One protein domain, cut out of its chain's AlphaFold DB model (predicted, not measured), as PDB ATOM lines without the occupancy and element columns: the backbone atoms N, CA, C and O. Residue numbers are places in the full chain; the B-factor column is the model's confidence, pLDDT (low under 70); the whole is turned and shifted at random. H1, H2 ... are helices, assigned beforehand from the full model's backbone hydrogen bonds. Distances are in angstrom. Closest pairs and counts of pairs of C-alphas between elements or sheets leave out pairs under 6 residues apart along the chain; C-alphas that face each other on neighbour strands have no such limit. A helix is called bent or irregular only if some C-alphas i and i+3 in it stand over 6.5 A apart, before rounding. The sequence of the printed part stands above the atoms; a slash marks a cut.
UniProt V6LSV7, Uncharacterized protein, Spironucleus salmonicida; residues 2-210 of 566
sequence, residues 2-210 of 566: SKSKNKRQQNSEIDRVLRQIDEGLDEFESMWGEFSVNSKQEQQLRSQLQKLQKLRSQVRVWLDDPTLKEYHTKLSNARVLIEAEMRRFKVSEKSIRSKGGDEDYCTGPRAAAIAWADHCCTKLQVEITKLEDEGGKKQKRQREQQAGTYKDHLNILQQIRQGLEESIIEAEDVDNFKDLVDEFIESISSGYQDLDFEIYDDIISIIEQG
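AT A GLANCE: This is residues 2 to 210 of the 566 residues of an uncharacterized protein of Spironucleus salmonicida (UniProt V6LSV7). The longest helix, H1, makes a triangle with H2 and H3; H3 packs on H4, and H4, H5, H7 and H6 make a second group, a ring of four. Together they form an up-and-down bundle, each helix running against the one before it, with Ser 2 of H1 at one end of the longest axis. The printed part has 209 residues with seven named helices, H1 to H7 in order, and no named strand; the class is all helix. It is compact, with a radius of gyration of the C-alphas of 19.1 A, and spans 62 by 45 by 27 A.

IN THESE COORDINATES: Find C-alpha 2 at (-52.393, 52.659, 59.484); from there H1, residues 2 to 33, runs 47.0 A. Next come H2, residues 39 to 63, 35.5 A; H3, 69 to 97, 41.8 A; H4, 109 to 133, 36.5 A; and H5, 140 to 166, 37.9 A. H6, residues 172 to 190, has a kink of 38 degrees near residue 179. H7, residues 197 to 208, ends with C-alpha 208 at (-28.830, 12.167, 18.098). H3, H6 and H7 are irregular: C-alphas 70 and 73 are 7.8 A apart, 176 and 179 7.5 A, 199 and 202 7.8 A.

HOW THE PARTS SIT: Start at Phe 28 of H1: its C-alpha is 6.5 A from that of Gln 48, the closest pair where residues 17 to 32 alone touch H2, its hairpin partner. H3 and H4, the hubs, touch in a hairpin at a shallow tilt of 11 degrees, closest at C-alphas Arg 88 and Ala 115, 5.2 A. H4 and H5, a hairpin, touch closest at C-alphas Ile 128 and Ala 147, 5.1 A. H1 and H4 are apart. Every O i to N i+4 pair is within hydrogen-bond range in H1, H4 and H5; H2 has 20 of 21, H3 23 of 25, H6 10 of 15, H7 5 of 8.

THE WHOLE: The C-alphas farthest apart, of Ser 2 and Gln 209, are 65.8 A apart. The printed part has no cut; the link H3 to H4 is long. Look for pLDDT under 70 at residues 2 to 4, 36 to 38, 98 to 107, 135 to 137 and 191 to 197.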
ATOM      1  N   SER A   2     -52.013  52.559  60.920       65.94
ATOM      2  CA  SER A   2     -52.393  52.659  59.484       65.94
ATOM      3  C   SER A   2     -51.520  51.873  58.474       65.94
ATOM      4  O   SER A   2     -52.043  50.990  57.800       65.94
ATOM      5  N   LYS A   3     -50.189  52.075  58.442       64.06
ATOM      6  CA  LYS A   3     -49.278  51.389  57.489       64.06
ATOM      7  C   LYS A   3     -49.422  49.854  57.449       64.06
ATOM      8  O   LYS A   3     -49.321  49.264  56.380       64.06
ATOM      9  N   SER A   4     -49.695  49.205  58.586       69.38
ATOM     10  CA  SER A   4     -49.881  47.744  58.646       69.38
ATOM     11  C   SER A   4     -51.224  47.294  58.057       69.38
ATOM     12  O   SER A   4     -51.285  46.239  57.427       69.38
ATOM     13  N   LYS A   5     -52.281  48.110  58.191       75.62
ATOM     14  CA  LYS A   5     -53.570  47.856  57.531       75.62
ATOM     15  C   LYS A   5     -53.414  47.937  56.009       75.62
ATOM     16  O   LYS A   5     -53.917  47.063  55.314       75.62
ATOM     17  N   ASN A   6     -52.647  48.912  55.517       81.56
ATOM     18  CA  ASN A   6     -52.385  49.066  54.086       81.56
ATOM     19  C   ASN A   6     -51.589  47.883  53.507       81.56
ATOM     20  O   ASN A   6     -52.040  47.333  52.510       81.56
ATOM     21  N   LYS A   7     -50.493  47.417  54.147       82.94
ATOM     22  CA  LYS A   7     -49.792  46.201  53.664       82.94
ATOM     23  C   LYS A   7     -50.732  44.988  53.640       82.94
ATOM     24  O   LYS A   7     -50.771  44.284  52.645       82.94
ATOM     25  N   ARG A   8     -51.544  44.764  54.684       84.25
ATOM     26  CA  ARG A   8     -52.517  43.649  54.686       84.25
ATOM     27  C   ARG A   8     -53.531  43.742  53.541       84.25
ATOM     28  O   ARG A   8     -53.817  42.724  52.927       84.25
ATOM     29  N   GLN A   9     -54.029  44.943  53.239       87.62
ATOM     30  CA  GLN A   9     -54.945  45.166  52.118       87.62
ATOM     31  C   GLN A   9     -54.268  44.903  50.760       87.62
ATOM     32  O   GLN A   9     -54.874  44.280  49.892       87.62
ATOM     33  N   GLN A  10     -53.014  45.339  50.600       89.12
ATOM     34  CA  GLN A  10     -52.192  45.103  49.410       89.12
ATOM     35  C   GLN A  10     -51.927  43.604  49.205       89.12
ATOM     36  O   GLN A  10     -52.213  43.099  48.127       89.12
ATOM     37  N   ASN A  11     -51.497  42.881  50.248       91.31
ATOM     38  CA  ASN A  11     -51.360  41.419  50.232       91.31
ATOM     39  C   ASN A  11     -52.665  40.738  49.772       91.31
ATOM     40  O   ASN A  11     -52.640  39.984  48.810       91.31
ATOM     41  N   SER A  12     -53.817  41.072  50.371       92.88
ATOM     42  CA  SER A  12     -55.094  40.438  50.001       92.88
ATOM     43  C   SER A  12     -55.567  40.734  48.571       92.88
ATOM     44  O   SER A  12     -56.290  39.927  47.993       92.88
ATOM     45  N   GLU A  13     -55.173  41.869  47.984       94.25
ATOM     46  CA  GLU A  13     -55.456  42.163  46.570       94.25
ATOM     47  C   GLU A  13     -54.479  41.419  45.639       94.25
ATOM     48  O   GLU A  13     -54.875  41.013  44.550       94.25
ATOM     49  N   ILE A  14     -53.240  41.163  46.080       94.56
ATOM     50  CA  ILE A  14     -52.285  40.289  45.379       94.56
ATOM     51  C   ILE A  14     -52.782  38.840  45.384       94.56
ATOM     52  O   ILE A  14     -52.867  38.241  44.318       94.56
ATOM     53  N   ASP A  15     -53.173  38.302  46.545       95.00
ATOM     54  CA  ASP A  15     -53.729  36.945  46.676       95.00
ATOM     55  C   ASP A  15     -54.950  36.757  45.751       95.00
ATOM     56  O   ASP A  15     -55.083  35.748  45.057       95.00
ATOM     57  N   ARG A  16     -55.824  37.772  45.696       96.06
ATOM     58  CA  ARG A  16     -57.000  37.813  44.821       96.06
ATOM     59  C   ARG A  16     -56.632  37.854  43.338       96.06
ATOM     60  O   ARG A  16     -57.242  37.136  42.556       96.06
ATOM     61  N   VAL A  17     -55.672  38.687  42.936       96.25
ATOM     62  CA  VAL A  17     -55.285  38.828  41.522       96.25
ATOM     63  C   VAL A  17     -54.483  37.632  41.022       96.25
ATOM     64  O   VAL A  17     -54.677  37.247  39.876       96.25
ATOM     65  N   LEU A  18     -53.649  37.005  41.860       95.50
ATOM     66  CA  LEU A  18     -53.019  35.720  41.538       95.50
ATOM     67  C   LEU A  18     -54.094  34.667  41.248       95.50
ATOM     68  O   LEU A  18     -54.113  34.107  40.160       95.50
ATOM     69  N   ARG A  19     -55.086  34.532  42.133       95.81
ATOM     70  CA  ARG A  19     -56.228  33.636  41.913       95.81
ATOM     71  C   ARG A  19     -57.008  33.944  40.624       95.81
ATOM     72  O   ARG A  19     -57.402  33.021  39.930       95.81
ATOM     73  N   GLN A  20     -57.199  35.220  40.273       96.44
ATOM     74  CA  GLN A  20     -57.828  35.618  39.000       96.44
ATOM     75  C   GLN A  20     -56.948  35.367  37.762       96.44
ATOM     76  O   GLN A  20     -57.464  35.383  36.645       96.44
ATOM     77  N   ILE A  21     -55.636  35.183  37.937       96.81
ATOM     78  CA  ILE A  21     -54.736  34.719  36.878       96.81
ATOM     79  C   ILE A  21     -54.858  33.208  36.739       96.81
ATOM     80  O   ILE A  21     -55.044  32.757  35.618       96.81
ATOM     81  N   ASP A  22     -54.824  32.462  37.843       94.56
ATOM     82  CA  ASP A  22     -54.963  31.001  37.847       94.56
ATOM     83  C   ASP A  22     -56.315  30.592  37.220       94.56
ATOM     84  O   ASP A  22     -56.345  29.987  36.152       94.56
ATOM     85  N   GLU A  23     -57.434  31.088  37.770       95.56
ATOM     86  CA  GLU A  23     -58.792  30.895  37.223       95.56
ATOM     87  C   GLU A  23     -58.903  31.390  35.761       95.56
ATOM     88  O   GLU A  23     -59.656  30.842  34.959       95.56
ATOM     89  N   GLY A  24     -58.140  32.427  35.393       94.25
ATOM     90  CA  GLY A  24     -58.128  32.996  34.046       94.25
ATOM     91  C   GLY A  24     -57.294  32.213  33.022       94.25
ATOM     92  O   GLY A  24     -57.565  32.332  31.823       94.25
ATOM     93  N   LEU A  25     -56.292  31.454  33.474       94.31
ATOM     94  CA  LEU A  25     -55.474  30.542  32.672       94.31
ATOM     95  C   LEU A  25     -56.211  29.214  32.473       94.31
ATOM     96  O   LEU A  25     -56.265  28.736  31.345       94.31
ATOM     97  N   ASP A  26     -56.871  28.696  33.512       92.38
ATOM     98  CA  ASP A  26     -57.732  27.510  33.423       92.38
ATOM     99  C   ASP A  26     -58.905  27.750  32.448       92.38
ATOM    100  O   ASP A  26     -59.148  26.945  31.546       92.38
ATOM    101  N   GLU A  27     -59.582  28.910  32.548       92.31
ATOM    102  CA  GLU A  27     -60.575  29.369  31.556       92.31
ATOM    103  C   GLU A  27     -59.989  29.422  30.130       92.31
ATOM    104  O   GLU A  27     -60.705  29.164  29.161       92.31
ATOM    105  N   PHE A  28     -58.708  29.782  29.973       92.44
ATOM    106  CA  PHE A  28     -58.077  29.901  28.658       92.44
ATOM    107  C   PHE A  28     -57.729  28.533  28.061       92.44
ATOM    108  O   PHE A  28     -58.100  28.278  26.918       92.44
ATOM    109  N   GLU A  29     -57.055  27.659  28.812       90.19
ATOM    110  CA  GLU A  29     -56.635  26.329  28.347       90.19
ATOM    111  C   GLU A  29     -57.862  25.456  28.023       90.19
ATOM    112  O   GLU A  29     -57.913  24.835  26.964       90.19
ATOM    113  N   SER A  30     -58.921  25.517  28.843       89.56
ATOM    114  CA  SER A  30     -60.205  24.861  28.547       89.56
ATOM    115  C   SER A  30     -60.829  25.357  27.233       89.56
ATOM    116  O   SER A  30     -61.235  24.555  26.391       89.56
ATOM    117  N   MET A  31     -60.854  26.675  27.003       87.75
ATOM    118  CA  MET A  31     -61.344  27.254  25.744       87.75
ATOM    119  C   MET A  31     -60.416  26.996  24.545       87.75
ATOM    120  O   MET A  31     -60.857  27.127  23.399       87.75
ATOM    121  N   TRP A  32     -59.144  26.677  24.789       86.00
ATOM    122  CA  TRP A  32     -58.147  26.363  23.770       86.00
ATOM    123  C   TRP A  32     -58.222  24.894  23.339       86.00
ATOM    124  O   TRP A  32     -58.180  24.622  22.142       86.00
ATOM    125  N   GLY A  33     -58.435  23.958  24.270       80.81
ATOM    126  CA  GLY A  33     -58.675  22.543  23.952       80.81
ATOM    127  C   GLY A  33     -59.915  22.324  23.073       80.81
ATOM    128  O   GLY A  33     -59.902  21.489  22.173       80.81
ATOM    129  N   GLU A  34     -60.966  23.133  23.247       74.75
ATOM    130  CA  GLU A  34     -62.154  23.107  22.376       74.75
ATOM    131  C   GLU A  34     -61.982  23.856  21.030       74.75
ATOM    132  O   GLU A  34     -62.931  23.910  20.232       74.75
ATOM    133  N   PHE A  35     -60.836  24.498  20.765       74.88
ATOM    134  CA  PHE A  35     -60.702  25.484  19.685       74.88
ATOM    135  C   PHE A  35     -60.710  24.866  18.275       74.88
ATOM    136  O   PHE A  35     -59.684  24.524  17.690       74.88
ATOM    137  N   SER A  36     -61.893  24.823  17.664       58.78
ATOM    138  CA  SER A  36     -62.144  24.206  16.353       58.78
ATOM    139  C   SER A  36     -62.311  25.249  15.235       58.78
ATOM    140  O   SER A  36     -63.239  25.199  14.430       58.78
ATOM    141  N   VAL A  37     -61.398  26.231  15.183       64.12
ATOM    142  CA  VAL A  37     -61.329  27.298  14.149       64.12
ATOM    143  C   VAL A  37     -62.613  28.156  14.045       64.12
ATOM    144  O   VAL A  37     -62.840  28.872  13.069       64.12
ATOM    145  N   ASN A  38     -63.476  28.114  15.061       65.25
ATOM    146  CA  ASN A  38     -64.739  28.843  15.088       65.25
ATOM    147  C   ASN A  38     -64.507  30.310  15.483       65.25
ATOM    148  O   ASN A  38     -64.003  30.598  16.571       65.25
ATOM    149  N   SER A  39     -64.946  31.250  14.642       71.88
ATOM    150  CA  SER A  39     -64.773  32.696  14.861       71.88
ATOM    151  C   SER A  39     -65.367  33.201  16.182       71.88
ATOM    152  O   SER A  39     -64.872  34.180  16.745       71.88
ATOM    153  N   LYS A  40     -66.383  32.520  16.735       80.81
ATOM    154  CA  LYS A  40     -66.913  32.825  18.071       80.81
ATOM    155  C   LYS A  40     -65.925  32.439  19.182       80.81
ATOM    156  O   LYS A  40     -65.666  33.255  20.064       80.81
ATOM    157  N   GLN A  41     -65.356  31.232  19.129       81.69
ATOM    158  CA  GLN A  41     -64.343  30.785  20.097       81.69
ATOM    159  C   GLN A  41     -63.080  31.652  19.997       81.69
ATOM    160  O   GLN A  41     -62.551  32.073  21.020       81.69
ATOM    161  N   GLU A  42     -62.664  32.023  18.781       83.62
ATOM    162  CA  GLU A  42     -61.542  32.939  18.548       83.62
ATOM    163  C   GLU A  42     -61.757  34.296  19.250       83.62
ATOM    164  O   GLU A  42     -60.878  34.784  19.961       83.62
ATOM    165  N   GLN A  43     -62.946  34.897  19.116       86.56
ATOM    166  CA  GLN A  43     -63.291  36.152  19.800       86.56
ATOM    167  C   GLN A  43     -63.314  36.006  21.330       86.56
ATOM    168  O   GLN A  43     -62.891  36.925  22.041       86.56
ATOM    169  N   GLN A  44     -63.767  34.860  21.847       89.44
ATOM    170  CA  GLN A  44     -63.732  34.565  23.280       89.44
ATOM    171  C   GLN A  44     -62.281  34.426  23.782       89.44
ATOM    172  O   GLN A  44     -61.919  35.109  24.740       89.44
ATOM    173  N   LEU A  45     -61.424  33.653  23.103       90.81
ATOM    174  CA  LEU A  45     -59.998  33.490  23.435       90.81
ATOM    175  C   LEU A  45     -59.236  34.821  23.391       90.81
ATOM    176  O   LEU A  45     -58.530  35.163  24.340       90.81
ATOM    177  N   ARG A  46     -59.443  35.641  22.349       90.75
ATOM    178  CA  ARG A  46     -58.891  37.010  22.264       90.75
ATOM    179  C   ARG A  46     -59.290  37.865  23.466       90.75
ATOM    180  O   ARG A  46     -58.463  38.596  24.013       90.75
ATOM    181  N   SER A  47     -60.556  37.779  23.877       93.25
ATOM    182  CA  SER A  47     -61.087  38.526  25.022       93.25
ATOM    183  C   SER A  47     -60.476  38.043  26.340       93.25
ATOM    184  O   SER A  47     -60.100  38.869  27.174       93.25
ATOM    185  N   GLN A  48     -60.309  36.727  26.499       94.38
ATOM    186  CA  GLN A  48     -59.675  36.102  27.659       94.38
ATOM    187  C   GLN A  48     -58.201  36.500  27.783       94.38
ATOM    188  O   GLN A  48     -57.778  37.004  28.824       94.38
ATOM    189  N   LEU A  49     -57.441  36.407  26.690       94.00
ATOM    190  CA  LEU A  49     -56.049  36.847  26.650       94.00
ATOM    191  C   LEU A  49     -55.919  38.345  26.975       94.00
ATOM    192  O   LEU A  49     -54.965  38.757  27.633       94.00
ATOM    193  N   GLN A  50     -56.899  39.174  26.590       95.19
ATOM    194  CA  GLN A  50     -56.923  40.589  26.970       95.19
ATOM    195  C   GLN A  50     -57.249  40.819  28.463       95.19
ATOM    196  O   GLN A  50     -56.823  41.841  29.011       95.19
ATOM    197  N   LYS A  51     -57.960  39.906  29.152       96.25
ATOM    198  CA  LYS A  51     -58.047  39.915  30.629       96.25
ATOM    199  C   LYS A  51     -56.659  39.639  31.220       96.25
ATOM    200  O   LYS A  51     -56.140  40.466  31.970       96.25
ATOM    201  N   LEU A  52     -56.033  38.532  30.814       96.50
ATOM    202  CA  LEU A  52     -54.725  38.089  31.310       96.50
ATOM    203  C   LEU A  52     -53.631  39.144  31.083       96.50
ATOM    204  O   LEU A  52     -52.860  39.441  31.990       96.50
ATOM    205  N   GLN A  53     -53.614  39.817  29.930       95.69
ATOM    206  CA  GLN A  53     -52.696  40.933  29.655       95.69
ATOM    207  C   GLN A  53     -52.826  42.101  30.649       95.69
ATOM    208  O   GLN A  53     -51.816  42.714  31.010       95.69
ATOM    209  N   LYS A  54     -54.043  42.416  31.118       96.75
ATOM    210  CA  LYS A  54     -54.273  43.455  32.140       96.75
ATOM    211  C   LYS A  54     -53.750  42.998  33.503       96.75
ATOM    212  O   LYS A  54     -53.001  43.745  34.131       96.75
ATOM    213  N   LEU A  55     -54.045  41.759  33.904       96.62
ATOM    214  CA  LEU A  55     -53.553  41.169  35.157       96.62
ATOM    215  C   LEU A  55     -52.016  41.073  35.169       96.62
ATOM    216  O   LEU A  55     -51.384  41.539  36.112       96.62
ATOM    217  N   ARG A  56     -51.386  40.625  34.074       96.75
ATOM    218  CA  ARG A  56     -49.922  40.667  33.875       96.75
ATOM    219  C   ARG A  56     -49.343  42.076  34.039       96.75
ATOM    220  O   ARG A  56     -48.250  42.237  34.578       96.75
ATOM    221  N   SER A  57     -50.051  43.096  33.557       96.50
ATOM    222  CA  SER A  57     -49.596  44.490  33.646       96.50
ATOM    223  C   SER A  57     -49.645  45.011  35.088       96.50
ATOM    224  O   SER A  57     -48.748  45.740  35.498       96.50
ATOM    225  N   GLN A  58     -50.635  44.578  35.875       95.50
ATOM    226  CA  GLN A  58     -50.721  44.823  37.317       95.50
ATOM    227  C   GLN A  58     -49.642  44.052  38.099       95.50
ATOM    228  O   GLN A  58     -48.932  44.644  38.909       95.50
ATOM    229  N   VAL A  59     -49.440  42.768  37.788       96.25
ATOM    230  CA  VAL A  59     -48.370  41.926  38.353       96.25
ATOM    231  C   VAL A  59     -46.982  42.517  38.108       96.25
ATOM    232  O   VAL A  59     -46.155  42.513  39.016       96.25
ATOM    233  N   ARG A  60     -46.722  43.092  36.925       95.69
ATOM    234  CA  ARG A  60     -45.459  43.793  36.646       95.69
ATOM    235  C   ARG A  60     -45.208  44.940  37.631       95.69
ATOM    236  O   ARG A  60     -44.123  45.010  38.193       95.69
ATOM    237  N   VAL A  61     -46.205  45.793  37.877       95.19
ATOM    238  CA  VAL A  61     -46.085  46.922  38.822       95.19
ATOM    239  C   VAL A  61     -45.799  46.438  40.252       95.19
ATOM    240  O   VAL A  61     -45.141  47.139  41.015       95.19
ATOM    241  N   TRP A  62     -46.247  45.234  40.612       95.12
ATOM    242  CA  TRP A  62     -45.936  44.604  41.899       95.12
ATOM    243  C   TRP A  62     -44.570  43.904  41.947       95.12
ATOM    244  O   TRP A  62     -43.968  43.852  43.015       95.12
ATOM    245  N   LEU A  63     -44.042  43.412  40.822       93.62
ATOM    246  CA  LEU A  63     -42.650  42.942  40.733       93.62
ATOM    247  C   LEU A  63     -41.646  44.099  40.853       93.62
ATOM    248  O   LEU A  63     -40.581  43.926  41.441       93.62
ATOM    249  N   ASP A  64     -42.017  45.284  40.363       93.56
ATOM    250  CA  ASP A  64     -41.234  46.516  40.505       93.56
ATOM    251  C   ASP A  64     -41.273  47.098  41.956       93.56
ATOM    252  O   ASP A  64     -40.528  48.032  42.261       93.56
ATOM    253  N   ASP A  65     -42.095  46.556  42.877       91.06
ATOM    254  CA  ASP A  65     -42.192  46.975  44.293       91.06
ATOM    255  C   ASP A  65     -41.270  46.134  45.215       91.06
ATOM    256  O   ASP A  65     -41.581  44.985  45.552       91.06
ATOM    257  N   PRO A  66     -40.156  46.697  45.737       88.44
ATOM    258  CA  PRO A  66     -39.195  45.960  46.559       88.44
ATOM    259  C   PRO A  66     -39.714  45.584  47.960       88.44
ATOM    260  O   PRO A  66     -38.978  44.947  48.722       88.44
ATOM    261  N   THR A  67     -40.941  45.967  48.333       88.38
ATOM    262  CA  THR A  67     -41.588  45.563  49.593       88.38
ATOM    263  C   THR A  67     -42.342  44.230  49.491       88.38
ATOM    264  O   THR A  67     -42.638  43.623  50.526       88.38
ATOM    265  N   LEU A  68     -42.586  43.731  48.272       88.25
ATOM    266  CA  LEU A  68     -43.378  42.527  47.982       88.25
ATOM    267  C   LEU A  68     -42.544  41.249  47.785       88.25
ATOM    268  O   LEU A  68     -42.998  40.297  47.156       88.25
ATOM    269  N   LYS A  69     -41.336  41.180  48.361       86.88
ATOM    270  CA  LYS A  69     -40.412  40.033  48.207       86.88
ATOM    271  C   LYS A  69     -41.038  38.677  48.552       86.88
ATOM    272  O   LYS A  69     -40.749  37.697  47.882       86.88
ATOM    273  N   GLU A  70     -41.930  38.654  49.544       86.88
ATOM    274  CA  GLU A  70     -42.735  37.489  49.961       86.88
ATOM    275  C   GLU A  70     -43.581  36.884  48.817       86.88
ATOM    276  O   GLU A  70     -43.896  35.699  48.853       86.88
ATOM    277  N   TYR A  71     -43.924  37.681  47.799       91.31
ATOM    278  CA  TYR A  71     -44.730  37.290  46.638       91.31
ATOM    279  C   TYR A  71     -43.938  37.208  45.331       91.31
ATOM    280  O   TYR A  71     -44.508  36.815  44.313       91.31
ATOM    281  N   HIS A  72     -42.652  37.577  45.322       91.56
ATOM    282  CA  HIS A  72     -41.891  37.780  44.087       91.56
ATOM    283  C   HIS A  72     -41.880  36.534  43.187       91.56
ATOM    284  O   HIS A  72     -42.141  36.656  41.992       91.56
ATOM    285  N   THR A  73     -41.669  35.335  43.745       92.25
ATOM    286  CA  THR A  73     -41.738  34.076  42.982       92.25
ATOM    287  C   THR A  73     -43.121  33.865  42.363       92.25
ATOM    288  O   THR A  73     -43.230  33.644  41.160       92.25
ATOM    289  N   LYS A  74     -44.200  33.999  43.147       92.62
ATOM    290  CA  LYS A  74     -45.576  33.751  42.672       92.62
ATOM    291  C   LYS A  74     -45.997  34.751  41.592       92.62
ATOM    292  O   LYS A  74     -46.537  34.354  40.565       92.62
ATOM    293  N   LEU A  75     -45.664  36.029  41.780       94.62
ATOM    294  CA  LEU A  75     -45.856  37.091  40.788       94.62
ATOM    295  C   LEU A  75     -45.029  36.847  39.512       94.62
ATOM    296  O   LEU A  75     -45.530  37.051  38.408       94.62
ATOM    297  N   SER A  76     -43.782  36.387  39.642       95.00
ATOM    298  CA  SER A  76     -42.922  36.060  38.501       95.00
ATOM    299  C   SER A  76     -43.498  34.893  37.698       95.00
ATOM    300  O   SER A  76     -43.697  35.020  36.493       95.00
ATOM    301  N   ASN A  77     -43.857  33.797  38.367       94.56
ATOM    302  CA  ASN A  77     -44.408  32.600  37.735       94.56
ATOM    303  C   ASN A  77     -45.735  32.908  37.019       94.56
ATOM    304  O   ASN A  77     -45.870  32.617  35.832       94.56
ATOM    305  N   ALA A  78     -46.663  33.605  37.689       94.44
ATOM    306  CA  ALA A  78     -47.924  34.056  37.097       94.44
ATOM    307  C   ALA A  78     -47.710  34.959  35.864       94.44
ATOM    308  O   ALA A  78     -48.388  34.807  34.847       94.44
ATOM    309  N   ARG A  79     -46.724  35.870  35.905       95.81
ATOM    310  CA  ARG A  79     -46.349  36.687  34.739       95.81
ATOM    311  C   ARG A  79     -45.837  35.829  33.577       95.81
ATOM    312  O   ARG A  79     -46.195  36.118  32.437       95.81
ATOM    313  N   VAL A  80     -44.965  34.852  33.834       95.44
ATOM    314  CA  VAL A  80     -44.312  34.069  32.771       95.44
ATOM    315  C   VAL A  80     -45.292  33.085  32.120       95.44
ATOM    316  O   VAL A  80     -45.269  32.976  30.897       95.44
ATOM    317  N   LEU A  81     -46.220  32.484  32.880       94.88
ATOM    318  CA  LEU A  81     -47.328  31.684  32.329       94.88
ATOM    319  C   LEU A  81     -48.173  32.494  31.331       94.88
ATOM    320  O   LEU A  81     -48.358  32.075  30.191       94.88
ATOM    321  N   ILE A  82     -48.601  33.707  31.710       94.81
ATOM    322  CA  ILE A  82     -49.338  34.601  30.797       94.81
ATOM    323  C   ILE A  82     -48.496  34.951  29.559       94.81
ATOM    324  O   ILE A  82     -49.035  35.096  28.464       94.81
ATOM    325  N   GLU A  83     -47.175  35.107  29.699       94.62
ATOM    326  CA  GLU A  83     -46.298  35.391  28.557       94.62
ATOM    327  C   GLU A  83     -46.142  34.209  27.597       94.62
ATOM    328  O   GLU A  83     -46.039  34.463  26.398       94.62
ATOM    329  N   ALA A  84     -46.147  32.961  28.075       92.81
ATOM    330  CA  ALA A  84     -46.160  31.778  27.213       92.81
ATOM    331  C   ALA A  84     -47.485  31.662  26.449       92.81
ATOM    332  O   ALA A  84     -47.475  31.574  25.221       92.81
ATOM    333  N   GLU A  85     -48.621  31.817  27.131       91.62
ATOM    334  CA  GLU A  85     -49.933  31.758  26.475       91.62
ATOM    335  C   GLU A  85     -50.118  32.886  25.439       91.62
ATOM    336  O   GLU A  85     -50.672  32.695  24.356       91.62
ATOM    337  N   MET A  86     -49.548  34.069  25.701       92.12
ATOM    338  CA  MET A  86     -49.472  35.149  24.712       92.12
ATOM    339  C   MET A  86     -48.619  34.805  23.477       92.12
ATOM    340  O   MET A  86     -48.902  35.340  22.402       92.12
ATOM    341  N   ARG A  87     -47.584  33.959  23.593       90.69
ATOM    342  CA  ARG A  87     -46.794  33.467  22.443       90.69
ATOM    343  C   ARG A  87     -47.597  32.425  21.662       90.69
ATOM    344  O   ARG A  87     -47.788  32.598  20.458       90.69
ATOM    345  N   ARG A  88     -48.128  31.416  22.363       88.62
ATOM    346  CA  ARG A  88     -48.940  30.305  21.837       88.62
ATOM    347  C   ARG A  88     -50.161  30.803  21.061       88.62
ATOM    348  O   ARG A  88     -50.297  30.500  19.873       88.62
ATOM    349  N   PHE A  89     -50.959  31.696  21.655       90.00
ATOM    350  CA  PHE A  89     -52.075  32.336  20.953       90.00
ATOM    351  C   PHE A  89     -51.618  33.111  19.709       90.00
ATOM    352  O   PHE A  89     -52.230  32.984  18.653       90.00
ATOM    353  N   LYS A  90     -50.539  33.903  19.796       89.81
ATOM    354  CA  LYS A  90     -50.077  34.762  18.689       89.81
ATOM    355  C   LYS A  90     -49.662  33.965  17.445       89.81
ATOM    356  O   LYS A  90     -49.880  34.451  16.335       89.81
ATOM    357  N   VAL A  91     -49.074  32.777  17.607       85.50
ATOM    358  CA  VAL A  91     -48.709  31.913  16.470       85.50
ATOM    359  C   VAL A  91     -49.962  31.367  15.782       85.50
ATOM    360  O   VAL A  91     -50.112  31.552  14.574       85.50
ATOM    361  N   SER A  92     -50.906  30.805  16.545       81.75
ATOM    362  CA  SER A  92     -52.201  30.348  16.013       81.75
ATOM    363  C   SER A  92     -52.975  31.487  15.336       81.75
ATOM    364  O   SER A  92     -53.424  31.352  14.199       81.75
ATOM    365  N   GLU A  93     -53.030  32.669  15.960       83.75
ATOM    366  CA  GLU A  93     -53.684  33.856  15.401       83.75
ATOM    367  C   GLU A  93     -53.081  34.285  14.055       83.75
ATOM    368  O   GLU A  93     -53.808  34.688  13.141       83.75
ATOM    369  N   LYS A  94     -51.751  34.200  13.916       79.31
ATOM    370  CA  LYS A  94     -51.085  34.480  12.644       79.31
ATOM    371  C   LYS A  94     -51.410  33.394  11.616       79.31
ATOM    372  O   LYS A  94     -51.771  33.748  10.499       79.31
ATOM    373  N   SER A  95     -51.362  32.116  11.998       72.81
ATOM    374  CA  SER A  95     -51.686  30.977  11.126       72.81
ATOM    375  C   SER A  95     -53.108  31.058  10.558       72.81
ATOM    376  O   SER A  95     -53.291  31.023   9.342       72.81
ATOM    377  N   ILE A  96     -54.115  31.309  11.404       72.81
ATOM    378  CA  ILE A  96     -55.516  31.509  10.988       72.81
ATOM    379  C   ILE A  96     -55.632  32.657   9.974       72.81
ATOM    380  O   ILE A  96     -56.337  32.529   8.972       72.81
ATOM    381  N   ARG A  97     -54.928  33.771  10.213       72.25
ATOM    382  CA  ARG A  97     -54.974  34.969   9.361       72.25
ATOM    383  C   ARG A  97     -54.160  34.843   8.063       72.25
ATOM    384  O   ARG A  97     -54.418  35.609   7.139       72.25
ATOM    385  N   SER A  98     -53.211  33.906   7.976       63.72
ATOM    386  CA  SER A  98     -52.279  33.767   6.841       63.72
ATOM    387  C   SER A  98     -52.682  32.712   5.803       63.72
ATOM    388  O   SER A  98     -51.915  32.444   4.885       63.72
ATOM    389  N   LYS A  99     -53.893  32.138   5.882       56.28
ATOM    390  CA  LYS A  99     -54.419  31.110   4.950       56.28
ATOM    391  C   LYS A  99     -54.668  31.588   3.498       56.28
ATOM    392  O   LYS A  99     -55.524  31.035   2.813       56.28
ATOM    393  N   GLY A 100     -53.982  32.635   3.038       51.97
ATOM    394  CA  GLY A 100     -54.164  33.261   1.722       51.97
ATOM    395  C   GLY A 100     -52.907  33.349   0.850       51.97
ATOM    396  O   GLY A 100     -53.022  33.777  -0.294       51.97
ATOM    397  N   GLY A 101     -51.735  32.966   1.365       44.72
ATOM    398  CA  GLY A 101     -50.461  33.029   0.647       44.72
ATOM    399  C   GLY A 101     -49.267  33.187   1.589       44.72
ATOM    400  O   GLY A 101     -49.444  33.566   2.747       44.72
ATOM    401  N   ASP A 102     -48.084  32.913   1.042       47.41
ATOM    402  CA  ASP A 102     -46.750  32.989   1.649       47.41
ATOM    403  C   ASP A 102     -46.512  32.066   2.865       47.41
ATOM    404  O   ASP A 102     -47.014  32.278   3.971       47.41
ATOM    405  N   GLU A 103     -45.661  31.052   2.664       52.09
ATOM    406  CA  GLU A 103     -45.142  30.132   3.693       52.09
ATOM    407  C   GLU A 103     -44.087  30.822   4.573       52.09
ATOM    408  O   GLU A 103     -42.915  30.460   4.643       52.09
ATOM    409  N   ASP A 104     -44.519  31.883   5.241       54.31
ATOM    410  CA  ASP A 104     -43.690  32.697   6.111       54.31
ATOM    411  C   ASP A 104     -43.270  31.854   7.335       54.31
ATOM    412  O   ASP A 104     -44.117  31.429   8.129       54.31
ATOM    413  N   TYR A 105     -41.963  31.633   7.503       52.09
ATOM    414  CA  TYR A 105     -41.302  30.754   8.496       52.09
ATOM    415  C   TYR A 105     -41.762  30.959   9.954       52.09
ATOM    416  O   TYR A 105     -41.635  30.069  10.790       52.09
ATOM    417  N   CYS A 106     -42.372  32.103  10.271       58.06
ATOM    418  CA  CYS A 106     -43.011  32.377  11.561       58.06
ATOM    419  C   CYS A 106     -44.513  31.989  11.639       58.06
ATOM    420  O   CYS A 106     -45.245  32.627  12.402       58.06
ATOM    421  N   THR A 107     -45.008  31.050  10.816       63.75
ATOM    422  CA  THR A 107     -46.470  30.833  10.623       63.75
ATOM    423  C   THR A 107     -46.920  29.393  10.332       63.75
ATOM    424  O   THR A 107     -48.116  29.116  10.446       63.75
ATOM    425  N   GLY A 108     -46.006  28.498   9.940       76.94
ATOM    426  CA  GLY A 108     -46.312  27.094   9.616       76.94
ATOM    427  C   GLY A 108     -46.399  26.162  10.840       76.94
ATOM    428  O   GLY A 108     -46.188  26.621  11.967       76.94
ATOM    429  N   PRO A 109     -46.652  24.850  10.635       83.44
ATOM    430  CA  PRO A 109     -46.755  23.847  11.706       83.44
ATOM    431  C   PRO A 109     -45.550  23.854  12.654       83.44
ATOM    432  O   PRO A 109     -45.715  23.925  13.870       83.44
ATOM    433  N   ARG A 110     -44.337  23.950  12.098       86.38
ATOM    434  CA  ARG A 110     -43.073  24.096  12.837       86.38
ATOM    435  C   ARG A 110     -43.099  25.223  13.879       86.38
ATOM    436  O   ARG A 110     -42.659  25.038  15.008       86.38
ATOM    437  N   ALA A 111     -43.660  26.384  13.537       87.31
ATOM    438  CA  ALA A 111     -43.767  27.511  14.464       87.31
ATOM    439  C   ALA A 111     -44.784  27.248  15.591       87.31
ATOM    440  O   ALA A 111     -44.612  27.759  16.700       87.31
ATOM    441  N   ALA A 112     -45.825  26.449  15.329       87.81
ATOM    442  CA  ALA A 112     -46.768  26.000  16.350       87.81
ATOM    443  C   ALA A 112     -46.131  24.960  17.288       87.81
ATOM    444  O   ALA A 112     -46.273  25.099  18.500       87.81
ATOM    445  N   ALA A 113     -45.355  24.008  16.755       90.25
ATOM    446  CA  ALA A 113     -44.586  23.043  17.545       90.25
ATOM    447  C   ALA A 113     -43.559  23.734  18.467       90.25
ATOM    448  O   ALA A 113     -43.508  23.434  19.658       90.25
ATOM    449  N   ILE A 114     -42.818  24.741  17.971       91.06
ATOM    450  CA  ILE A 114     -41.917  25.562  18.808       91.06
ATOM    451  C   ILE A 114     -42.703  26.249  19.933       91.06
ATOM    452  O   ILE A 114     -42.284  26.221  21.088       91.06
ATOM    453  N   ALA A 115     -43.850  26.862  19.619       91.56
ATOM    454  CA  ALA A 115     -44.668  27.565  20.609       91.56
ATOM    455  C   ALA A 115     -45.331  26.628  21.637       91.56
ATOM    456  O   ALA A 115     -45.569  27.044  22.771       91.56
ATOM    457  N   TRP A 116     -45.604  25.376  21.261       93.38
ATOM    458  CA  TRP A 116     -46.024  24.314  22.171       93.38
ATOM    459  C   TRP A 116     -44.873  23.892  23.095       93.38
ATOM    460  O   TRP A 116     -45.023  23.976  24.312       93.38
ATOM    461  N   ALA A 117     -43.693  23.572  22.556       93.25
ATOM    462  CA  ALA A 117     -42.534  23.189  23.365       93.25
ATOM    463  C   ALA A 117     -42.126  24.306  24.353       93.25
ATOM    464  O   ALA A 117     -41.808  24.034  25.510       93.25
ATOM    465  N   ASP A 118     -42.217  25.574  23.938       93.75
ATOM    466  CA  ASP A 118     -41.977  26.769  24.764       93.75
ATOM    467  C   ASP A 118     -43.014  26.940  25.902       93.75
ATOM    468  O   ASP A 118     -42.666  27.360  27.014       93.75
ATOM    469  N   HIS A 119     -44.278  26.556  25.667       93.69
ATOM    470  CA  HIS A 119     -45.351  26.495  26.676       93.69
ATOM    471  C   HIS A 119     -45.110  25.372  27.688       93.69
ATOM    472  O   HIS A 119     -45.134  25.613  28.896       93.69
ATOM    473  N   CYS A 120     -44.777  24.173  27.204       93.88
ATOM    474  CA  CYS A 120     -44.468  23.001  28.022       93.88
ATOM    475  C   CYS A 120     -43.238  23.239  28.913       93.88
ATOM    476  O   CYS A 120     -43.313  23.062  30.133       93.88
ATOM    477  N   CYS A 121     -42.152  23.781  28.345       95.00
ATOM    478  CA  CYS A 121     -40.988  24.254  29.101       95.00
ATOM    479  C   CYS A 121     -41.382  25.272  30.182       95.00
ATOM    480  O   CYS A 121     -40.884  25.209  31.305       95.00
ATOM    481  N   THR A 122     -42.284  26.208  29.864       95.44
ATOM    482  CA  THR A 122     -42.718  27.250  30.803       95.44
ATOM    483  C   THR A 122     -43.523  26.682  31.977       95.44
ATOM    484  O   THR A 122     -43.221  27.022  33.124       95.44
ATOM    485  N   LYS A 123     -44.514  25.812  31.727       93.25
ATOM    486  CA  LYS A 123     -45.299  25.154  32.789       93.25
ATOM    487  C   LYS A 123     -44.388  24.351  33.725       93.25
ATOM    488  O   LYS A 123     -44.434  24.534  34.941       93.25
ATOM    489  N   LEU A 124     -43.503  23.535  33.151       93.06
ATOM    490  CA  LEU A 124     -42.591  22.663  33.891       93.06
ATOM    491  C   LEU A 124     -41.558  23.453  34.717       93.06
ATOM    492  O   LEU A 124     -41.347  23.159  35.894       93.06
ATOM    493  N   GLN A 125     -40.983  24.520  34.149       94.62
ATOM    494  CA  GLN A 125     -40.083  25.432  34.864       94.62
ATOM    495  C   GLN A 125     -40.770  26.108  36.059       94.62
ATOM    496  O   GLN A 125     -40.154  26.252  37.118       94.62
ATOM    497  N   VAL A 126     -42.040  26.499  35.923       93.88
ATOM    498  CA  VAL A 126     -42.815  27.073  37.031       93.88
ATOM    499  C   VAL A 126     -43.039  26.054  38.150       93.88
ATOM    500  O   VAL A 126     -42.916  26.426  39.319       93.88
ATOM    501  N   GLU A 127     -43.306  24.784  37.833       91.50
ATOM    502  CA  GLU A 127     -43.495  23.746  38.854       91.50
ATOM    503  C   GLU A 127     -42.198  23.390  39.589       91.50
ATOM    504  O   GLU A 127     -42.194  23.305  40.817       91.50
ATOM    505  N   ILE A 128     -41.073  23.285  38.871       91.88
ATOM    506  CA  ILE A 128     -39.737  23.139  39.479       91.88
ATOM    507  C   ILE A 128     -39.517  24.236  40.528       91.88
ATOM    508  O   ILE A 128     -39.150  23.948  41.666       91.88
ATOM    509  N   THR A 129     -39.821  25.490  40.180       92.44
ATOM    510  CA  THR A 129     -39.683  26.624  41.099       92.44
ATOM    511  C   THR A 129     -40.632  26.532  42.306       92.44
ATOM    512  O   THR A 129     -40.223  26.895  43.410       92.44
ATOM    513  N   LYS A 130     -41.863  26.005  42.162       89.50
ATOM    514  CA  LYS A 130     -42.747  25.732  43.319       89.50
ATOM    515  C   LYS A 130     -42.141  24.670  44.247       89.50
ATOM    516  O   LYS A 130     -42.101  24.876  45.459       89.50
ATOM    517  N   LEU A 131     -41.643  23.560  43.697       88.81
ATOM    518  CA  LEU A 131     -41.038  22.465  44.469       88.81
ATOM    519  C   LEU A 131     -39.772  22.898  45.227       88.81
ATOM    520  O   LEU A 131     -39.506  22.396  46.326       88.81
ATOM    521  N   GLU A 132     -39.005  23.835  44.674       87.31
ATOM    522  CA  GLU A 132     -37.817  24.401  45.319       87.31
ATOM    523  C   GLU A 132     -38.175  25.365  46.467       87.31
ATOM    524  O   GLU A 132     -37.677  25.176  47.583       87.31
ATOM    525  N   ASP A 133     -39.084  26.325  46.246       82.75
ATOM    526  CA  ASP A 133     -39.477  27.322  47.258       82.75
ATOM    527  C   ASP A 133     -40.380  26.743  48.375       82.75
ATOM    528  O   ASP A 133     -40.226  27.087  49.555       82.75
ATOM    529  N   GLU A 134     -41.335  25.857  48.061       72.31
ATOM    530  CA  GLU A 134     -42.417  25.502  48.994       72.31
ATOM    531  C   GLU A 134     -42.078  24.369  49.984       72.31
ATOM    532  O   GLU A 134     -42.557  23.237  49.911       72.31
ATOM    533  N   GLY A 135     -41.341  24.715  51.046       59.44
ATOM    534  CA  GLY A 135     -41.697  24.220  52.385       59.44
ATOM    535  C   GLY A 135     -40.710  23.308  53.127       59.44
ATOM    536  O   GLY A 135     -39.531  23.184  52.800       59.44
ATOM    537  N   GLY A 136     -41.211  22.687  54.203       62.75
ATOM    538  CA  GLY A 136     -40.426  22.269  55.374       62.75
ATOM    539  C   GLY A 136     -39.533  21.020  55.265       62.75
ATOM    540  O   GLY A 136     -39.708  20.141  54.423       62.75
ATOM    541  N   LYS A 137     -38.601  20.911  56.229       69.62
ATOM    542  CA  LYS A 137     -37.482  19.943  56.270       69.62
ATOM    543  C   LYS A 137     -37.840  18.455  56.094       69.62
ATOM    544  O   LYS A 137     -36.961  17.696  55.711       69.62
ATOM    545  N   LYS A 138     -39.074  18.017  56.387       71.94
ATOM    546  CA  LYS A 138     -39.458  16.589  56.337       71.94
ATOM    547  C   LYS A 138     -39.655  16.030  54.922       71.94
ATOM    548  O   LYS A 138     -39.368  14.859  54.722       71.94
ATOM    549  N   GLN A 139     -40.125  16.835  53.969       76.50
ATOM    550  CA  GLN A 139     -40.400  16.391  52.588       76.50
ATOM    551  C   GLN A 139     -39.342  16.849  51.579       76.50
ATOM    552  O   GLN A 139     -39.400  16.460  50.417       76.50
ATOM    553  N   LYS A 140     -38.355  17.642  52.024       82.56
ATOM    554  CA  LYS A 140     -37.345  18.268  51.163       82.56
ATOM    555  C   LYS A 140     -36.716  17.279  50.158       82.56
ATOM    556  O   LYS A 140     -36.734  17.567  48.969       82.56
ATOM    557  N   ARG A 141     -36.265  16.097  50.606       82.88
ATOM    558  CA  ARG A 141     -35.640  15.083  49.730       82.88
ATOM    559  C   ARG A 141     -36.570  14.584  48.613       82.88
ATOM    560  O   ARG A 141     -36.103  14.400  47.499       82.88
ATOM    561  N   GLN A 142     -37.861  14.387  48.891       83.62
ATOM    562  CA  GLN A 142     -38.822  13.918  47.883       83.62
ATOM    563  C   GLN A 142     -39.065  14.995  46.818       83.62
ATOM    564  O   GLN A 142     -39.064  14.686  45.630       83.62
ATOM    565  N   ARG A 143     -39.183  16.268  47.227       83.12
ATOM    566  CA  ARG A 143     -39.288  17.392  46.281       83.12
ATOM    567  C   ARG A 143     -38.008  17.603  45.479       83.12
ATOM    568  O   ARG A 143     -38.096  17.883  44.296       83.12
ATOM    569  N   GLU A 144     -36.830  17.435  46.086       86.12
ATOM    570  CA  GLU A 144     -35.543  17.490  45.371       86.12
ATOM    571  C   GLU A 144     -35.412  16.378  44.318       86.12
ATOM    572  O   GLU A 144     -34.817  16.614  43.273       86.12
ATOM    573  N   GLN A 145     -35.992  15.196  44.557       86.25
ATOM    574  CA  GLN A 145     -36.058  14.120  43.561       86.25
ATOM    575  C   GLN A 145     -37.048  14.455  42.433       86.25
ATOM    576  O   GLN A 145     -36.666  14.418  41.270       86.25
ATOM    577  N   GLN A 146     -38.275  14.870  42.766       86.69
ATOM    578  CA  GLN A 146     -39.307  15.248  41.786       86.69
ATOM    579  C   GLN A 146     -38.876  16.446  40.914       86.69
ATOM    580  O   GLN A 146     -39.010  16.412  39.695       86.69
ATOM    581  N   ALA A 147     -38.273  17.474  41.519       89.50
ATOM    582  CA  ALA A 147     -37.688  18.611  40.810       89.50
ATOM    583  C   ALA A 147     -36.401  18.252  40.043       89.50
ATOM    584  O   ALA A 147     -35.988  19.022  39.182       89.50
ATOM    585  N   GLY A 148     -35.763  17.116  40.351       88.94
ATOM    586  CA  GLY A 148     -34.716  16.513  39.527       88.94
ATOM    587  C   GLY A 148     -35.309  15.993  38.222       88.94
ATOM    588  O   GLY A 148     -35.022  16.550  37.170       88.94
ATOM    589  N   THR A 149     -36.250  15.050  38.304       88.31
ATOM    590  CA  THR A 149     -36.926  14.484  37.125       88.31
ATOM    591  C   THR A 149     -37.602  15.546  36.257       88.31
ATOM    592  O   THR A 149     -37.497  15.512  35.035       88.31
ATOM    593  N   TYR A 150     -38.236  16.559  36.855       90.62
ATOM    594  CA  TYR A 150     -38.801  17.669  36.081       90.62
ATOM    595  C   TYR A 150     -37.727  18.499  35.353       90.62
ATOM    596  O   TYR A 150     -38.010  19.016  34.276       90.62
ATOM    597  N   LYS A 151     -36.494  18.607  35.871       92.31
ATOM    598  CA  LYS A 151     -35.368  19.224  35.139       92.31
ATOM    599  C   LYS A 151     -34.859  18.337  34.010       92.31
ATOM    600  O   LYS A 151     -34.482  18.874  32.976       92.31
ATOM    601  N   ASP A 152     -34.890  17.019  34.182       91.38
ATOM    602  CA  ASP A 152     -34.513  16.068  33.136       91.38
ATOM    603  C   ASP A 152     -35.501  16.155  31.955       91.38
ATOM    604  O   ASP A 152     -35.089  16.408  30.823       91.38
ATOM    605  N   HIS A 153     -36.815  16.110  32.221       91.44
ATOM    606  CA  HIS A 153     -37.851  16.364  31.207       91.44
ATOM    607  C   HIS A 153     -37.750  17.776  30.597       91.44
ATOM    608  O   HIS A 153     -37.898  17.933  29.388       91.44
ATOM    609  N   LEU A 154     -37.454  18.813  31.395       94.12
ATOM    610  CA  LEU A 154     -37.254  20.178  30.889       94.12
ATOM    611  C   LEU A 154     -36.054  20.262  29.936       94.12
ATOM    612  O   LEU A 154     -36.141  20.937  28.916       94.12
ATOM    613  N   ASN A 155     -34.956  19.571  30.242       94.12
ATOM    614  CA  ASN A 155     -33.772  19.504  29.390       94.12
ATOM    615  C   ASN A 155     -34.064  18.772  28.066       94.12
ATOM    616  O   ASN A 155     -33.557  19.170  27.019       94.12
ATOM    617  N   ILE A 156     -34.911  17.741  28.077       92.62
ATOM    618  CA  ILE A 156     -35.362  17.069  26.848       92.62
ATOM    619  C   ILE A 156     -36.278  17.992  26.031       92.62
ATOM    620  O   ILE A 156     -36.024  18.217  24.851       92.62
ATOM    621  N   LEU A 157     -37.280  18.624  26.652       93.62
ATOM    622  CA  LEU A 157     -38.161  19.584  25.973       93.62
ATOM    623  C   LEU A 157     -37.396  20.796  25.414       93.62
ATOM    624  O   LEU A 157     -37.772  21.324  24.369       93.62
ATOM    625  N   GLN A 158     -36.299  21.215  26.053       94.75
ATOM    626  CA  GLN A 158     -35.397  22.245  25.529       94.75
ATOM    627  C   GLN A 158     -34.589  21.765  24.315       94.75
ATOM    628  O   GLN A 158     -34.458  22.531  23.363       94.75
ATOM    629  N   GLN A 159     -34.115  20.514  24.295       93.06
ATOM    630  CA  GLN A 159     -33.469  19.918  23.115       93.06
ATOM    631  C   GLN A 159     -34.451  19.772  21.945       93.06
ATOM    632  O   GLN A 159     -34.108  20.125  20.822       93.06
ATOM    633  N   ILE A 160     -35.696  19.361  22.202       92.06
ATOM    634  CA  ILE A 160     -36.767  19.317  21.191       92.06
ATOM    635  C   ILE A 160     -37.060  20.728  20.665       92.06
ATOM    636  O   ILE A 160     -37.081  20.962  19.460       92.06
ATOM    637  N   ARG A 161     -37.205  21.713  21.557       93.94
ATOM    638  CA  ARG A 161     -37.372  23.125  21.183       93.94
ATOM    639  C   ARG A 161     -36.191  23.638  20.336       93.94
ATOM    640  O   ARG A 161     -36.424  24.405  19.409       93.94
ATOM    641  N   GLN A 162     -34.958  23.207  20.620       93.19
ATOM    642  CA  GLN A 162     -33.761  23.565  19.851       93.19
ATOM    643  C   GLN A 162     -33.707  22.861  18.486       93.19
ATOM    644  O   GLN A 162     -33.526  23.539  17.483       93.19
ATOM    645  N   GLY A 163     -33.953  21.550  18.400       89.75
ATOM    646  CA  GLY A 163     -34.030  20.832  17.121       89.75
ATOM    647  C   GLY A 163     -35.147  21.363  16.212       89.75
ATOM    648  O   GLY A 163     -34.995  21.419  14.987       89.75
ATOM    649  N   LEU A 164     -36.243  21.846  16.811       91.06
ATOM    650  CA  LEU A 164     -37.297  22.586  16.122       91.06
ATOM    651  C   LEU A 164     -36.846  23.978  15.631       91.06
ATOM    652  O   LEU A 164     -37.290  24.407  14.566       91.06
ATOM    653  N   GLU A 165     -35.950  24.669  16.334       89.44
ATOM    654  CA  GLU A 165     -35.340  25.928  15.869       89.44
ATOM    655  C   GLU A 165     -34.230  25.702  14.816       89.44
ATOM    656  O   GLU A 165     -34.084  26.520  13.908       89.44
ATOM    657  N   GLU A 166     -33.499  24.584  14.877       91.06
ATOM    658  CA  GLU A 166     -32.312  24.294  14.046       91.06
ATOM    659  C   GLU A 166     -32.594  23.509  12.751       91.06
ATOM    660  O   GLU A 166     -31.718  23.420  11.897       91.06
ATOM    661  N   SER A 167     -33.822  23.018  12.542       86.25
ATOM    662  CA  SER A 167     -34.209  22.178  11.381       86.25
ATOM    663  C   SER A 167     -33.638  20.757  11.386       86.25
ATOM    664  O   SER A 167     -33.441  20.166  10.332       86.25
ATOM    665  N   ILE A 168     -33.440  20.203  12.587       87.25
ATOM    666  CA  ILE A 168     -33.037  18.805  12.822       87.25
ATOM    667  C   ILE A 168     -34.263  17.871  12.783       87.25
ATOM    668  O   ILE A 168     -34.220  16.798  12.198       87.25
ATOM    669  N   ILE A 169     -35.374  18.300  13.382       90.06
ATOM    670  CA  ILE A 169     -36.649  17.560  13.463       90.06
ATOM    671  C   ILE A 169     -37.777  18.359  12.813       90.06
ATOM    672  O   ILE A 169     -37.697  19.588  12.747       90.06
ATOM    673  N   GLU A 170     -38.825  17.701  12.341       88.88
ATOM    674  CA  GLU A 170     -39.995  18.325  11.708       88.88
ATOM    675  C   GLU A 170     -41.142  18.559  12.713       88.88
ATOM    676  O   GLU A 170     -40.954  18.436  13.925       88.88
ATOM    677  N   ALA A 171     -42.319  18.997  12.250       87.88
ATOM    678  CA  ALA A 171     -43.481  19.156  13.139       87.88
ATOM    679  C   ALA A 171     -44.184  17.807  13.367       87.88
ATOM    680  O   ALA A 171     -44.639  17.506  14.467       87.88
ATOM    681  N   GLU A 172     -44.190  16.986  12.325       87.38
ATOM    682  CA  GLU A 172     -44.725  15.636  12.236       87.38
ATOM    683  C   GLU A 172     -44.042  14.680  13.228       87.38
ATOM    684  O   GLU A 172     -44.713  13.849  13.835       87.38
ATOM    685  N   ASP A 173     -42.732  14.842  13.461       89.12
ATOM    686  CA  ASP A 173     -41.993  14.096  14.491       89.12
ATOM    687  C   ASP A 173     -42.568  14.347  15.891       89.12
ATOM    688  O   ASP A 173     -42.652  13.429  16.709       89.12
ATOM    689  N   VAL A 174     -42.980  15.594  16.158       89.12
ATOM    690  CA  VAL A 174     -43.454  16.054  17.469       89.12
ATOM    691  C   VAL A 174     -44.849  15.535  17.782       89.12
ATOM    692  O   VAL A 174     -45.084  15.072  18.899       89.12
ATOM    693  N   ASP A 175     -45.758  15.555  16.805       86.38
ATOM    694  CA  ASP A 175     -47.153  15.137  16.995       86.38
ATOM    695  C   ASP A 175     -47.287  13.681  17.500       86.38
ATOM    696  O   ASP A 175     -48.263  13.367  18.181       86.38
ATOM    697  N   ASN A 176     -46.291  12.811  17.271       84.50
ATOM    698  CA  ASN A 176     -46.296  11.411  17.728       84.50
ATOM    699  C   ASN A 176     -46.288  11.237  19.260       84.50
ATOM    700  O   ASN A 176     -46.911  10.306  19.768       84.50
ATOM    701  N   PHE A 177     -45.587  12.104  19.999       84.31
ATOM    702  CA  PHE A 177     -45.474  12.040  21.468       84.31
ATOM    703  C   PHE A 177     -46.048  13.284  22.167       84.31
ATOM    704  O   PHE A 177     -46.171  13.303  23.394       84.31
ATOM    705  N   LYS A 178     -46.421  14.324  21.407       89.00
ATOM    706  CA  LYS A 178     -47.020  15.574  21.895       89.00
ATOM    707  C   LYS A 178     -48.142  15.331  22.908       89.00
ATOM    708  O   LYS A 178     -48.143  15.944  23.972       89.00
ATOM    709  N   ASP A 179     -49.068  14.424  22.599       88.50
ATOM    710  CA  ASP A 179     -50.223  14.135  23.458       88.50
ATOM    711  C   ASP A 179     -49.821  13.422  24.766       88.50
ATOM    712  O   ASP A 179     -50.408  13.703  25.808       88.50
ATOM    713  N   LEU A 180     -48.766  12.595  24.756       89.19
ATOM    714  CA  LEU A 180     -48.194  11.984  25.969       89.19
ATOM    715  C   LEU A 180     -47.513  13.032  26.865       89.19
ATOM    716  O   LEU A 180     -47.572  12.950  28.091       89.19
ATOM    717  N   VAL A 181     -46.877  14.040  26.262       90.44
ATOM    718  CA  VAL A 181     -46.266  15.168  26.982       90.44
ATOM    719  C   VAL A 181     -47.327  16.114  27.548       90.44
ATOM    720  O   VAL A 181     -47.169  16.597  28.672       90.44
ATOM    721  N   ASP A 182     -48.414  16.361  26.813       89.38
ATOM    722  CA  ASP A 182     -49.558  17.122  27.316       89.38
ATOM    723  C   ASP A 182     -50.234  16.373  28.489       89.38
ATOM    724  O   ASP A 182     -50.420  16.973  29.551       89.38
ATOM    725  N   GLU A 183     -50.480  15.056  28.375       88.50
ATOM    726  CA  GLU A 183     -50.985  14.213  29.479       88.50
ATOM    727  C   GLU A 183     -50.038  14.228  30.690       88.50
ATOM    728  O   GLU A 183     -50.481  14.446  31.820       88.50
ATOM    729  N   PHE A 184     -48.724  14.091  30.479       88.62
ATOM    730  CA  PHE A 184     -47.722  14.210  31.541       88.62
ATOM    731  C   PHE A 184     -47.841  15.553  32.282       88.62
ATOM    732  O   PHE A 184     -47.875  15.574  33.513       88.62
ATOM    733  N   ILE A 185     -47.967  16.671  31.566       88.81
ATOM    734  CA  ILE A 185     -48.054  18.019  32.153       88.81
ATOM    735  C   ILE A 185     -49.389  18.262  32.880       88.81
ATOM    736  O   ILE A 185     -49.420  18.963  33.901       88.81
ATOM    737  N   GLU A 186     -50.489  17.656  32.433       86.75
ATOM    738  CA  GLU A 186     -51.738  17.619  33.204       86.75
ATOM    739  C   GLU A 186     -51.598  16.742  34.460       86.75
ATOM    740  O   GLU A 186     -52.029  17.138  35.550       86.75
ATOM    741  N   SER A 187     -50.896  15.608  34.360       84.88
ATOM    742  CA  SER A 187     -50.651  14.692  35.479       84.88
ATOM    743  C   SER A 187     -49.882  15.368  36.625       84.88
ATOM    744  O   SER A 187     -50.259  15.198  37.791       84.88
ATOM    745  N   ILE A 188     -48.906  16.234  36.306       84.44
ATOM    746  CA  ILE A 188     -48.193  17.095  37.269       84.44
ATOM    747  C   ILE A 188     -49.192  17.910  38.098       84.44
ATOM    748  O   ILE A 188     -49.105  17.950  39.326       84.44
ATOM    749  N   SER A 189     -50.169  18.528  37.431       77.56
ATOM    750  CA  SER A 189     -51.175  19.388  38.067       77.56
ATOM    751  C   SER A 189     -52.146  18.599  38.953       77.56
ATOM    752  O   SER A 189     -52.662  19.133  39.934       77.56
ATOM    753  N   SER A 190     -52.352  17.310  38.659       72.56
ATOM    754  CA  SER A 190     -53.120  16.386  39.508       72.56
ATOM    755  C   SER A 190     -52.332  15.838  40.713       72.56
ATOM    756  O   SER A 190     -52.923  15.252  41.622       72.56
ATOM    757  N   GLY A 191     -51.008  16.034  40.745       67.25
ATOM    758  CA  GLY A 191     -50.108  15.466  41.753       67.25
ATOM    759  C   GLY A 191     -49.738  13.996  41.515       67.25
ATOM    760  O   GLY A 191     -49.317  13.320  42.457       67.25
ATOM    761  N   TYR A 192     -49.903  13.497  40.287       61.97
ATOM    762  CA  TYR A 192     -49.483  12.155  39.885       61.97
ATOM    763  C   TYR A 192     -47.948  12.061  39.771       61.97
ATOM    764  O   TYR A 192     -47.257  13.080  39.685       61.97
ATOM    765  N   GLN A 193     -47.403  10.843  39.867       58.88
ATOM    766  CA  GLN A 193     -45.956  10.609  40.028       58.88
ATOM    767  C   GLN A 193     -45.398   9.434  39.201       58.88
ATOM    768  O   GLN A 193     -44.299   8.976  39.516       58.88
ATOM    769  N   ASP A 194     -46.099   8.960  38.164       58.84
ATOM    770  CA  ASP A 194     -45.422   8.198  37.101       58.84
ATOM    771  C   ASP A 194     -44.706   9.173  36.162       58.84
ATOM    772  O   ASP A 194     -45.189  10.274  35.888       58.84
ATOM    773  N   LEU A 195     -43.488   8.803  35.774       59.50
ATOM    774  CA  LEU A 195     -42.493   9.685  35.165       59.50
ATOM    775  C   LEU A 195     -41.848   8.934  33.996       59.50
ATOM    776  O   LEU A 195     -40.681   8.539  34.057       59.50
ATOM    777  N   ASP A 196     -42.649   8.671  32.964       63.31
ATOM    778  CA  ASP A 196     -42.236   7.890  31.801       63.31
ATOM    779  C   ASP A 196     -41.244   8.681  30.938       63.31
ATOM    780  O   ASP A 196     -41.597   9.475  30.066       63.31
ATOM    781  N   PHE A 197     -39.957   8.443  31.180       65.25
ATOM    782  CA  PHE A 197     -38.875   8.917  30.315       65.25
ATOM    783  C   PHE A 197     -38.966   8.321  28.899       65.25
ATOM    784  O   PHE A 197     -38.596   8.993  27.942       65.25
ATOM    785  N   GLU A 198     -39.541   7.117  28.765       77.44
ATOM    786  CA  GLU A 198     -39.710   6.394  27.490       77.44
ATOM    787  C   GLU A 198     -40.626   7.143  26.487       77.44
ATOM    788  O   GLU A 198     -40.631   6.812  25.307       77.44
ATOM    789  N   ILE A 199     -41.336   8.204  26.913       83.38
ATOM    790  CA  ILE A 199     -42.082   9.138  26.036       83.38
ATOM    791  C   ILE A 199     -41.173   9.805  24.983       83.38
ATOM    792  O   ILE A 199     -41.652  10.218  23.927       83.38
ATOM    793  N   TYR A 200     -39.875   9.947  25.268       88.75
ATOM    794  CA  TYR A 200     -38.961  10.774  24.476       88.75
ATOM    795  C   TYR A 200     -37.904   9.984  23.689       88.75
ATOM    796  O   TYR A 200     -37.170  10.596  22.911       88.75
ATOM    797  N   ASP A 201     -37.808   8.663  23.872       88.38
ATOM    798  CA  ASP A 201     -36.717   7.840  23.320       88.38
ATOM    799  C   ASP A 201     -36.618   7.956  21.784       88.38
ATOM    800  O   ASP A 201     -35.526   8.160  21.247       88.38
ATOM    801  N   ASP A 202     -37.755   7.914  21.079       86.69
ATOM    802  CA  ASP A 202     -37.808   7.999  19.613       86.69
ATOM    803  C   ASP A 202     -37.299   9.353  19.086       86.69
ATOM    804  O   ASP A 202     -36.450   9.398  18.193       86.69
ATOM    805  N   ILE A 203     -37.753  10.476  19.657       87.88
ATOM    806  CA  ILE A 203     -37.318  11.809  19.208       87.88
ATOM    807  C   ILE A 203     -35.881  12.133  19.631       87.88
ATOM    808  O   ILE A 203     -35.156  12.768  18.863       87.88
ATOM    809  N   ILE A 204     -35.431  11.677  20.804       88.69
ATOM    810  CA  ILE A 204     -34.017  11.795  21.192       88.69
ATOM    811  C   ILE A 204     -33.150  11.044  20.175       88.69
ATOM    812  O   ILE A 204     -32.167  11.603  19.700       88.69
ATOM    813  N   SER A 205     -33.562   9.843  19.760       88.44
ATOM    814  CA  SER A 205     -32.869   9.061  18.734       88.44
ATOM    815  C   SER A 205     -32.782   9.789  17.382       88.44
ATOM    816  O   SER A 205     -31.728   9.753  16.746       88.44
ATOM    817  N   ILE A 206     -33.836  10.497  16.949       87.69
ATOM    818  CA  ILE A 206     -33.799  11.325  15.724       87.69
ATOM    819  C   ILE A 206     -32.830  12.510  15.891       87.69
ATOM    820  O   ILE A 206     -32.019  12.775  15.003       87.69
ATOM    821  N   ILE A 207     -32.857  13.202  17.036       87.62
ATOM    822  CA  ILE A 207     -31.953  14.331  17.320       87.62
ATOM    823  C   ILE A 207     -30.483  13.869  17.369       87.62
ATOM    824  O   ILE A 207     -29.621  14.525  16.786       87.62
ATOM    825  N   GLU A 208     -30.187  12.733  18.010       87.94
ATOM    826  CA  GLU A 208     -28.830  12.167  18.098       87.94
ATOM    827  C   GLU A 208     -28.291  11.677  16.744       87.94
ATOM    828  O   GLU A 208     -27.084  11.754  16.504       87.94
ATOM    829  N   GLN A 209     -29.167  11.234  15.836       86.50
ATOM    830  CA  GLN A 209     -28.811  10.881  14.454       86.50
ATOM    831  C   GLN A 209     -28.563  12.108  13.554       86.50
ATOM    832  O   GLN A 209     -28.081  11.952  12.435       86.50
ATOM    833  N   GLY A 210     -28.818  13.328  14.044       78.44
ATOM    834  CA  GLY A 210     -28.667  14.567  13.277       78.44
ATOM    835  C   GLY A 210     -29.910  14.962  12.476       78.44
ATOM    836  O   GLY A 210     -29.823  15.857  11.637       78.44
TER     837      GLY A 210